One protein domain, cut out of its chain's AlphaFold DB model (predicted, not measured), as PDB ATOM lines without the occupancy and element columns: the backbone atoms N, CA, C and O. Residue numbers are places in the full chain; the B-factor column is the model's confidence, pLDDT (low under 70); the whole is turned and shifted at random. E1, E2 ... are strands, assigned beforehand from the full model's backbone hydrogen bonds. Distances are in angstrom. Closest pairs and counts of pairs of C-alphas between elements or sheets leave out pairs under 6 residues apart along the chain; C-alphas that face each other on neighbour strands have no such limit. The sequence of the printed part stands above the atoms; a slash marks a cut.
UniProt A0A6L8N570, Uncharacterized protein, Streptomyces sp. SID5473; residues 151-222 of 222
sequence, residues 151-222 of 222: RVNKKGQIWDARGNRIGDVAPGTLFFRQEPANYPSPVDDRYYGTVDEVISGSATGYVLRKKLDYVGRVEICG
ATOM      1  N   ARG A 151     149.599 150.459 154.798       92.38
ATOM      2  CA  ARG A 151     148.327 149.859 155.187       92.38
ATOM      3  C   ARG A 151     147.355 149.965 154.029       92.38
ATOM      4  O   ARG A 151     147.215 151.022 153.422       92.38
ATOM      5  N   VAL A 152     146.661 148.875 153.737       91.94
ATOM      6  CA  VAL A 152     145.634 148.849 152.697       91.94
ATOM      7  C   VAL A 152     144.404 149.621 153.183       91.94
ATOM      8  O   VAL A 152     143.756 149.221 154.144       91.94
ATOM      9  N   ASN A 153     144.073 150.743 152.547       90.88
ATOM     10  CA  ASN A 153     143.029 151.661 153.027       90.88
ATOM     11  C   ASN A 153     141.604 151.241 152.618       90.88
ATOM     12  O   ASN A 153     140.623 151.515 153.306       90.88
ATOM     13  N   LYS A 154     141.490 150.525 151.499       87.56
ATOM     14  CA  LYS A 154     140.265 149.979 150.901       87.56
ATOM     15  C   LYS A 154     140.603 148.633 150.283       87.56
ATOM     16  O   LYS A 154     141.767 148.385 149.994       87.56
ATOM     17  N   LYS A 155     139.598 147.797 149.995       85.75
ATOM     18  CA  LYS A 155     139.808 146.454 149.429       85.75
ATOM     19  C   LYS A 155     140.829 146.487 148.275       85.75
ATOM     20  O   LYS A 155     140.617 147.125 147.233       85.75
ATOM     21  N   GLY A 156     141.960 145.829 148.506       84.69
ATOM     22  CA  GLY A 156     143.102 145.751 147.608       84.69
ATOM     23  C   GLY A 156     142.998 144.552 146.676       84.69
ATOM     24  O   GLY A 156     142.242 143.618 146.926       84.69
ATOM     25  N   GLN A 157     143.754 144.597 145.587       89.50
ATOM     26  CA  GLN A 157     144.007 143.448 144.722       89.50
ATOM     27  C   GLN A 157     145.517 143.309 144.608       89.50
ATOM     28  O   GLN A 157     146.201 144.332 144.513       89.50
ATOM     29  N   ILE A 158     145.997 142.071 144.612       88.69
ATOM     30  CA  ILE A 158     147.399 141.745 144.374       88.69
ATOM     31  C   ILE A 158     147.530 141.268 142.936       88.69
ATOM     32  O   ILE A 158     146.748 140.430 142.474       88.69
ATOM     33  N   TRP A 159     148.531 141.801 142.250       86.81
ATOM     34  CA  TRP A 159     148.854 141.469 140.869       86.81
ATOM     35  C   TRP A 159     150.277 140.921 140.774       86.81
ATOM     36  O   TRP A 159     151.153 141.374 141.507       86.81
ATOM     37  N   ASP A 160     150.523 139.968 139.883       84.56
ATOM     38  CA  ASP A 160     151.871 139.462 139.613       84.56
ATOM     39  C   ASP A 160     152.687 140.409 138.702       84.56
ATOM     40  O   ASP A 160     152.198 141.433 138.216       84.56
ATOM     41  N   ALA A 161     153.950 140.050 138.442       78.88
ATOM     42  CA  ALA A 161     154.859 140.731 137.505       78.88
ATOM     43  C   ALA A 161     154.337 140.836 136.065       78.88
ATOM     44  O   ALA A 161     154.785 141.703 135.319       78.88
ATOM     45  N   ARG A 162     153.400 139.971 135.677       81.56
ATOM     46  CA  ARG A 162     152.826 139.900 134.330       81.56
ATOM     47  C   ARG A 162     151.525 140.698 134.214       81.56
ATOM     48  O   ARG A 162     150.977 140.800 133.124       81.56
ATOM     49  N   GLY A 163     151.040 141.277 135.314       80.44
ATOM     50  CA  GLY A 163     149.777 142.003 135.352       80.44
ATOM     51  C   GLY A 163     148.547 141.105 135.482       80.44
ATOM     52  O   GLY A 163     147.447 141.566 135.195       80.44
ATOM     53  N   ASN A 164     148.695 139.858 135.940       85.88
ATOM     54  CA  ASN A 164     147.564 138.997 136.286       85.88
ATOM     55  C   ASN A 164     147.176 139.186 137.750       85.88
ATOM     56  O   ASN A 164     148.034 139.308 138.626       85.88
ATOM     57  N   ARG A 165     145.873 139.175 138.038       87.12
ATOM     58  CA  ARG A 165     145.380 139.213 139.417       87.12
ATOM     59  C   ARG A 165     145.629 137.860 140.074       87.12
ATOM     60  O   ARG A 165     145.142 136.846 139.586       87.12
ATOM     61  N   ILE A 166     146.322 137.876 141.207       87.00
ATOM     62  CA  ILE A 166     146.647 136.677 141.991       87.00
ATOM     63  C   ILE A 166     145.886 136.606 143.316       87.00
ATOM     64  O   ILE A 166     145.836 135.550 143.937       87.00
ATOM     65  N   GLY A 167     145.255 137.702 143.747       88.50
ATOM     66  CA  GLY A 167     144.455 137.692 144.967       88.50
ATOM     67  C   GLY A 167     143.792 139.022 145.302       88.50
ATOM     68  O   GLY A 167     143.960 140.029 144.608       88.50
ATOM     69  N   ASP A 168     143.039 139.006 146.397       88.56
ATOM     70  CA  ASP A 168     142.466 140.185 147.045       88.56
ATOM     71  C   ASP A 168     143.143 140.423 148.395       88.56
ATOM     72  O   ASP A 168     143.642 139.491 149.014       88.56
ATOM     73  N   VAL A 169     143.111 141.672 148.861       88.50
ATOM     74  CA  VAL A 169     143.627 142.071 150.176       88.50
ATOM     75  C   VAL A 169     142.545 142.801 150.949       88.50
ATOM     76  O   VAL A 169     141.896 143.710 150.415       88.50
ATOM     77  N   ALA A 170     142.352 142.428 152.211       89.00
ATOM     78  CA  ALA A 170     141.408 143.110 153.082       89.00
ATOM     79  C   ALA A 170     141.895 144.534 153.425       89.00
ATOM     80  O   ALA A 170     143.103 144.779 153.514       89.00
ATOM     81  N   PRO A 171     140.984 145.500 153.642       90.25
ATOM     82  CA  PRO A 171     141.344 146.761 154.279       90.25
ATOM     83  C   PRO A 171     141.998 146.510 155.641       90.25
ATOM     84  O   PRO A 171     141.580 145.635 156.390       90.25
ATOM     85  N   GLY A 172     143.007 147.302 155.976       88.81
ATOM     86  CA  GLY A 172     143.764 147.192 157.215       88.81
ATOM     87  C   GLY A 172     144.994 146.292 157.136       88.81
ATOM     88  O   GLY A 172     145.875 146.457 157.974       88.81
ATOM     89  N   THR A 173     145.086 145.427 156.123       90.50
ATOM     90  CA  THR A 173     146.241 144.542 155.922       90.50
ATOM     91  C   THR A 173     147.509 145.347 155.673       90.50
ATOM     92  O   THR A 173     147.476 146.404 155.027       90.50
ATOM     93  N   LEU A 174     148.627 144.847 156.190       90.44
ATOM     94  CA  LEU A 174     149.923 145.490 156.062       90.44
ATOM     95  C   LEU A 174     150.601 145.048 154.767       90.44
ATOM     96  O   LEU A 174     150.501 143.905 154.335       90.44
ATOM     97  N   PHE A 175     151.283 145.984 154.127       89.81
ATOM     98  CA  PHE A 175     152.005 145.769 152.887       89.81
ATOM     99  C   PHE A 175     153.430 146.276 153.050       89.81
ATOM    100  O   PHE A 175     153.653 147.454 153.343       89.81
ATOM    101  N   PHE A 176     154.400 145.393 152.856       89.00
ATOM    102  CA  PHE A 176     155.811 145.717 152.975       89.00
ATOM    103  C   PHE A 176     156.418 145.890 151.604       89.00
ATOM    104  O   PHE A 176     156.534 144.937 150.832       89.00
ATOM    105  N   ARG A 177     156.849 147.114 151.314       85.75
ATOM    106  CA  ARG A 177     157.513 147.406 150.055       85.75
ATOM    107  C   ARG A 177     158.890 146.752 150.050       85.75
ATOM    108  O   ARG A 177     159.736 147.042 150.900       85.75
ATOM    109  N   GLN A 178     159.109 145.891 149.065       78.62
ATOM    110  CA  GLN A 178     160.452 145.433 148.732       78.62
ATOM    111  C   GLN A 178     161.170 146.565 147.984       78.62
ATOM    112  O   GLN A 178     160.515 147.439 147.411       78.62
ATOM    113  N   GLU A 179     162.502 146.611 148.070       65.94
ATOM    114  CA  GLU A 179     163.335 147.614 147.384       65.94
ATOM    115  C   GLU A 179     162.885 147.872 145.937       65.94
ATOM    116  O   GLU A 179     162.261 146.997 145.334       65.94
ATOM    117  N   PRO A 180     163.138 149.077 145.388       55.25
ATOM    118  CA  PRO A 180     162.633 149.465 144.078       55.25
ATOM    119  C   PRO A 180     163.111 148.476 143.020       55.25
ATOM    120  O   PRO A 180     164.243 148.529 142.553       55.25
ATOM    121  N   ALA A 181     162.230 147.557 142.658       53.47
ATOM    122  CA  ALA A 181     162.465 146.670 141.550       53.47
ATOM    123  C   ALA A 181     162.065 147.390 140.261       53.47
ATOM    124  O   ALA A 181     161.163 148.233 140.228       53.47
ATOM    125  N   ASN A 182     162.852 147.130 139.225       54.19
ATOM    126  CA  ASN A 182     162.748 147.803 137.947       54.19
ATOM    127  C   ASN A 182     161.609 147.140 137.171       54.19
ATOM    128  O   ASN A 182     161.708 145.964 136.818       54.19
ATOM    129  N   TYR A 183     160.508 147.859 136.970       59.06
ATOM    130  CA  TYR A 183     159.269 147.280 136.460       59.06
ATOM    131  C   TYR A 183     158.803 147.943 135.168       59.06
ATOM    132  O   TYR A 183     159.109 149.112 134.934       59.06
ATOM    133  N   PRO A 184     158.069 147.207 134.314       54.44
ATOM    134  CA  PRO A 184     157.541 147.765 133.082       54.44
ATOM    135  C   PRO A 184     156.521 148.869 133.389       54.44
ATOM    136  O   PRO A 184     155.614 148.690 134.206       54.44
ATOM    137  N   SER A 185     156.682 150.016 132.728       54.06
ATOM    138  CA  SER A 185     155.774 151.163 132.804       54.06
ATOM    139  C   SER A 185     154.310 150.775 132.533       54.06
ATOM    140  O   SER A 185     154.063 149.904 131.696       54.06
ATOM    141  N   PRO A 186     153.321 151.440 133.163       57.66
ATOM    142  CA  PRO A 186     153.442 152.551 134.110       57.66
ATOM    143  C   PRO A 186     153.491 152.053 135.565       57.66
ATOM    144  O   PRO A 186     152.540 151.458 136.080       57.66
ATOM    145  N   VAL A 187     154.617 152.303 136.238       62.72
ATOM    146  CA  VAL A 187     154.887 151.840 137.613       62.72
ATOM    147  C   VAL A 187     154.401 152.847 138.663       62.72
ATOM    148  O   VAL A 187     154.252 152.489 139.827       62.72
ATOM    149  N   ASP A 188     154.089 154.086 138.273       65.44
ATOM    150  CA  ASP A 188     153.843 155.201 139.206       65.44
ATOM    151  C   ASP A 188     152.684 154.954 140.183       65.44
ATOM    152  O   ASP A 188     152.708 155.391 141.340       65.44
ATOM    153  N   ASP A 189     151.697 154.179 139.736       76.69
ATOM    154  CA  ASP A 189     150.510 153.824 140.504       76.69
ATOM    155  C   ASP A 189     150.624 152.473 141.219       76.69
ATOM    156  O   ASP A 189     149.623 151.989 141.751       76.69
ATOM    157  N   ARG A 190     151.801 151.830 141.252       81.81
ATOM    158  CA  ARG A 190     151.980 150.459 141.759       81.81
ATOM    159  C   ARG A 190     153.168 150.360 142.714       81.81
ATOM    160  O   ARG A 190     154.281 150.751 142.387       81.81
ATOM    161  N   TYR A 191     152.956 149.748 143.875       85.31
ATOM    162  CA  TYR A 191     154.044 149.337 144.759       85.31
ATOM    163  C   TYR A 191     154.130 147.826 144.816       85.31
ATOM    164  O   TYR A 191     153.109 147.170 144.988       85.31
ATOM    165  N   TYR A 192     155.347 147.300 144.665       85.81
ATOM    166  CA  TYR A 192     155.644 145.881 144.812       85.81
ATOM    167  C   TYR A 192     156.072 145.546 146.230       85.81
ATOM    168  O   TYR A 192     156.772 146.326 146.885       85.81
ATOM    169  N   GLY A 193     155.679 144.368 146.685       85.75
ATOM    170  CA  GLY A 193     155.933 143.964 148.044       85.75
ATOM    171  C   GLY A 193     155.208 142.695 148.435       85.75
ATOM    172  O   GLY A 193     154.577 142.022 147.618       85.75
ATOM    173  N   THR A 194     155.306 142.392 149.718       86.56
ATOM    174  CA  THR A 194     154.580 141.304 150.361       86.56
ATOM    175  C   THR A 194     153.412 141.865 151.149       86.56
ATOM    176  O   THR A 194     153.542 142.866 151.855       86.56
ATOM    177  N   VAL A 195     152.266 141.202 151.041       85.25
ATOM    178  CA  VAL A 195     151.145 141.430 151.951       85.25
ATOM    179  C   VAL A 195     151.378 140.589 153.201       85.25
ATOM    180  O   VAL A 195     151.575 139.374 153.121       85.25
ATOM    181  N   ASP A 196     151.405 141.245 154.350       73.56
ATOM    182  CA  ASP A 196     151.602 140.603 155.636       73.56
ATOM    183  C   ASP A 196     150.271 140.244 156.268       73.56
ATOM    184  O   ASP A 196     149.465 141.113 156.606       73.56
ATOM    185  N   GLU A 197     150.089 138.947 156.456       59.22
ATOM    186  CA  GLU A 197     149.146 138.403 157.426       59.22
ATOM    187  C   GLU A 197     149.864 137.456 158.407       59.22
ATOM    188  O   GLU A 197     149.211 136.639 159.040       59.22
ATOM    189  N   VAL A 198     151.186 137.628 158.605       50.19
ATOM    190  CA  VAL A 198     152.094 136.856 159.480       50.19
ATOM    191  C   VAL A 198     152.739 135.620 158.809       50.19
ATOM    192  O   VAL A 198     152.255 134.509 158.949       50.19
ATOM    193  N   ILE A 199     153.893 135.818 158.143       47.88
ATOM    194  CA  ILE A 199     154.991 134.850 157.831       47.88
ATOM    195  C   ILE A 199     154.663 133.543 157.044       47.88
ATOM    196  O   ILE A 199     153.775 132.763 157.356       47.88
ATOM    197  N   SER A 200     155.545 133.214 156.083       43.66
ATOM    198  CA  SER A 200     155.697 131.924 155.359       43.66
ATOM    199  C   SER A 200     154.622 131.527 154.335       43.66
ATOM    200  O   SER A 200     154.449 130.357 154.022       43.66
ATOM    201  N   GLY A 201     153.935 132.494 153.735       55.78
ATOM    202  CA  GLY A 201     153.072 132.216 152.576       55.78
ATOM    203  C   GLY A 201     152.548 133.453 151.854       55.78
ATOM    204  O   GLY A 201     151.674 133.344 151.000       55.78
ATOM    205  N   SER A 202     153.057 134.633 152.218       69.56
ATOM    206  CA  SER A 202     152.566 135.924 151.753       69.56
ATOM    207  C   SER A 202     152.564 136.029 150.233       69.56
ATOM    208  O   SER A 202     153.605 135.902 149.581       69.56
ATOM    209  N   ALA A 203     151.397 136.350 149.677       75.94
ATOM    210  CA  ALA A 203     151.293 136.730 148.281       75.94
ATOM    211  C   ALA A 203     152.206 137.940 148.026       75.94
ATOM    212  O   ALA A 203     152.110 138.982 148.685       75.94
ATOM    213  N   THR A 204     153.130 137.758 147.086       85.19
ATOM    214  CA  THR A 204     154.082 138.785 146.667       85.19
ATOM    215  C   THR A 204     153.638 139.315 145.316       85.19
ATOM    216  O   THR A 204     153.368 138.541 144.398       85.19
ATOM    217  N   GLY A 205     153.528 140.631 145.197       85.94
ATOM    218  CA  GLY A 205     153.010 141.259 143.994       85.94
ATOM    219  C   GLY A 205     152.855 142.761 144.148       85.94
ATOM    220  O   GLY A 205     153.377 143.367 145.086       85.94
ATOM    221  N   TYR A 206     152.118 143.369 143.225       87.62
ATOM    222  CA  TYR A 206     151.815 144.794 143.265       87.62
ATOM    223  C   TYR A 206     150.455 145.078 143.850       87.62
ATOM    224  O   TYR A 206     149.471 144.401 143.545       87.62
ATOM    225  N   VAL A 207     150.400 146.182 144.579       88.75
ATOM    226  CA  VAL A 207     149.167 146.830 145.004       88.75
ATOM    227  C   VAL A 207     149.180 148.273 144.506       88.75
ATOM    228  O   VAL A 207     150.227 148.916 144.413       88.75
ATOM    229  N   LEU A 208     148.002 148.787 144.147       88.56
ATOM    230  CA  LEU A 208     147.872 150.157 143.662       88.56
ATOM    231  C   LEU A 208     148.191 151.167 144.769       88.56
ATOM    232  O   LEU A 208     147.596 151.103 145.844       88.56
ATOM    233  N   ARG A 209     149.040 152.154 144.471       87.19
ATOM    234  CA  ARG A 209     149.473 153.205 145.402       87.19
ATOM    235  C   ARG A 209     148.296 153.934 146.051       87.19
ATOM    236  O   ARG A 209     148.289 154.117 147.257       87.19
ATOM    237  N   LYS A 210     147.252 154.269 145.288       88.19
ATOM    238  CA  LYS A 210     146.034 154.929 145.808       88.19
ATOM    239  C   LYS A 210     145.240 154.108 146.836       88.19
ATOM    240  O   LYS A 210     144.352 154.644 147.495       88.19
ATOM    241  N   LYS A 211     145.505 152.800 146.926       89.75
ATOM    242  CA  LYS A 211     144.892 151.892 147.904       89.75
ATOM    243  C   LYS A 211     145.768 151.681 149.146       89.75
ATOM    244  O   LYS A 211     145.427 150.852 149.986       89.75
ATOM    245  N   LEU A 212     146.900 152.377 149.233       90.50
ATOM    246  CA  LEU A 212     147.899 152.220 150.276       90.50
ATOM    247  C   LEU A 212     148.124 153.548 150.991       90.50
ATOM    248  O   LEU A 212     148.439 154.554 150.358       90.50
ATOM    249  N   ASP A 213     148.060 153.509 152.314       92.81
ATOM    250  CA  ASP A 213     148.470 154.613 153.173       92.81
ATOM    251  C   ASP A 213     149.831 154.266 153.777       92.81
ATOM    252  O   ASP A 213     150.025 153.169 154.306       92.81
ATOM    253  N   TYR A 214     150.806 155.169 153.678       90.88
ATOM    254  CA  TYR A 214     152.106 154.957 154.315       90.88
ATOM    255  C   TYR A 214     151.952 154.980 155.838       90.88
ATOM    256  O   TYR A 214     151.363 155.910 156.386       90.88
ATOM    257  N   VAL A 215     152.495 153.964 156.510       92.00
ATOM    258  CA  VAL A 215     152.430 153.832 157.974       92.00
ATOM    259  C   VAL A 215     153.751 154.243 158.607       92.00
ATOM    260  O   VAL A 215     153.768 154.980 159.587       92.00
ATOM    261  N   GLY A 216     154.869 153.770 158.057       90.44
ATOM    262  CA  GLY A 216     156.175 153.983 158.663       90.44
ATOM    263  C   GLY A 216     157.244 153.048 158.118       90.44
ATOM    264  O   GLY A 216     157.122 152.485 157.027       90.44
ATOM    265  N   ARG A 217     158.313 152.888 158.898       89.56
ATOM    266  CA  ARG A 217     159.373 151.915 158.632       89.56
ATOM    267  C   ARG A 217     159.408 150.891 159.756       89.56
ATOM    268  O   ARG A 217     159.302 151.270 160.917       89.56
ATOM    269  N   VAL A 218     159.578 149.624 159.407       85.69
ATOM    270  CA  VAL A 218     159.703 148.519 160.360       85.69
ATOM    271  C   VAL A 218     160.966 147.730 160.063       85.69
ATOM    272  O   VAL A 218     161.357 147.582 158.906       85.69
ATOM    273  N   GLU A 219     161.622 147.242 161.104       85.19
ATOM    274  CA  GLU A 219     162.744 146.324 160.965       85.19
ATOM    275  C   GLU A 219     162.217 144.890 160.844       85.19
ATOM    276  O   GLU A 219     161.496 144.405 161.715       85.19
ATOM    277  N   ILE A 220     162.544 144.222 159.739       75.44
ATOM    278  CA  ILE A 220     162.165 142.833 159.470       75.44
ATOM    279  C   ILE A 220     163.433 141.988 159.490       75.44
ATOM    280  O   ILE A 220     164.337 142.218 158.684       75.44
ATOM    281  N   CYS A 221     163.481 141.014 160.398       78.94
ATOM    282  CA  CYS A 221     164.591 140.077 160.547       78.94
ATOM    283  C   CYS A 221     164.232 138.704 159.974       78.94
ATOM    284  O   CYS A 221     163.201 138.142 160.350       78.94
ATOM    285  N   GLY A 222     165.086 138.192 159.086       65.38
ATOM    286  CA  GLY A 222     165.038 136.829 158.544       65.38
ATOM    287  C   GLY A 222     165.948 135.862 159.287       65.38
ATOM    288  O   GLY A 222     166.933 136.327 159.917       65.38
TER     289      GLY A 222
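This is residues 151 to 222 of the 222 residues of an uncharacterized protein of Streptomyces sp. SID5473 (UniProt A0A6L8N570). This is a small sandwich, two sheets face to face with crossed strands: a strongly twisted three-strand sheet, E3 E4 E5, and the two-strand hairpin of E1 and E2 over it, their best planes 38 degrees apart. E4 runs close to the middle of the whole, and E6 arches past E3 outside both sheets, its residues 212 to 213 paired with residues 151 to 152. The 72 printed residues hold six named strands, E1 to E6 in chain order, and no named helix; the class is all strand, with 35 residues, under half, in named elements. Both sheets are antiparallel, and E3 E4 E5 form a meander, each strand the antiparallel neighbour of the one before. The whole is compact, with a radius of gyration of the C-alphas of 11.5 A, and spans 30 by 25 by 23 A.

E1, residues 156 to 159, and E2, residues 165 to 169, form a hairpin at 154 degrees; N 156 and O 169 are within hydrogen-bond range at 2.9 A. E3, residues 174 to 177, is apart from E2 and forms a hairpin with E4, residues 190 to 196; N 196 and O 174 are 2.8 A apart. E4 is the inner strand and forms a second hairpin with E5, residues 204 to 208, where N 191 and O 207 are 2.9 A apart. The strands of the two sheets stand at 74 degrees to each other. E1 and E5 have 11 pairs of C-alphas within 8 A, the closest being those of Trp 159 and Tyr 206, 5.1 A apart. E6, residues 212 to 221, pairs with no named strand; it is near E3, with 12 pairs of C-alphas within 10 A, and apart from E4. E5 and E6 meet only through their link.

E1 begins at C-alpha 156, (143.102, 145.751, 147.608). From first to last C-alpha E2 measures 11.3 A, E4 17.0 A and E5 13.3 A. E4 begins at C-alpha 190, (151.980, 150.459, 141.759). E6, the longest strand, measures 23.1 A, bends by 72 degrees at residue 215 and ends at C-alpha 221, (164.591, 140.077, 160.547).

The two C-alphas farthest apart, those of Pro 186 and Cys 221, are 31.3 A apart. The printed part has no cut. The link from E3 to E4, residues 178 to 189, is long; its C-alphas lie 9 to 17 A from the mean of all C-alphas. The mean pLDDT of the printed part is 79.5, and the model's confidence is under 70 at residues 179 to 188, 197 to 202 and 222.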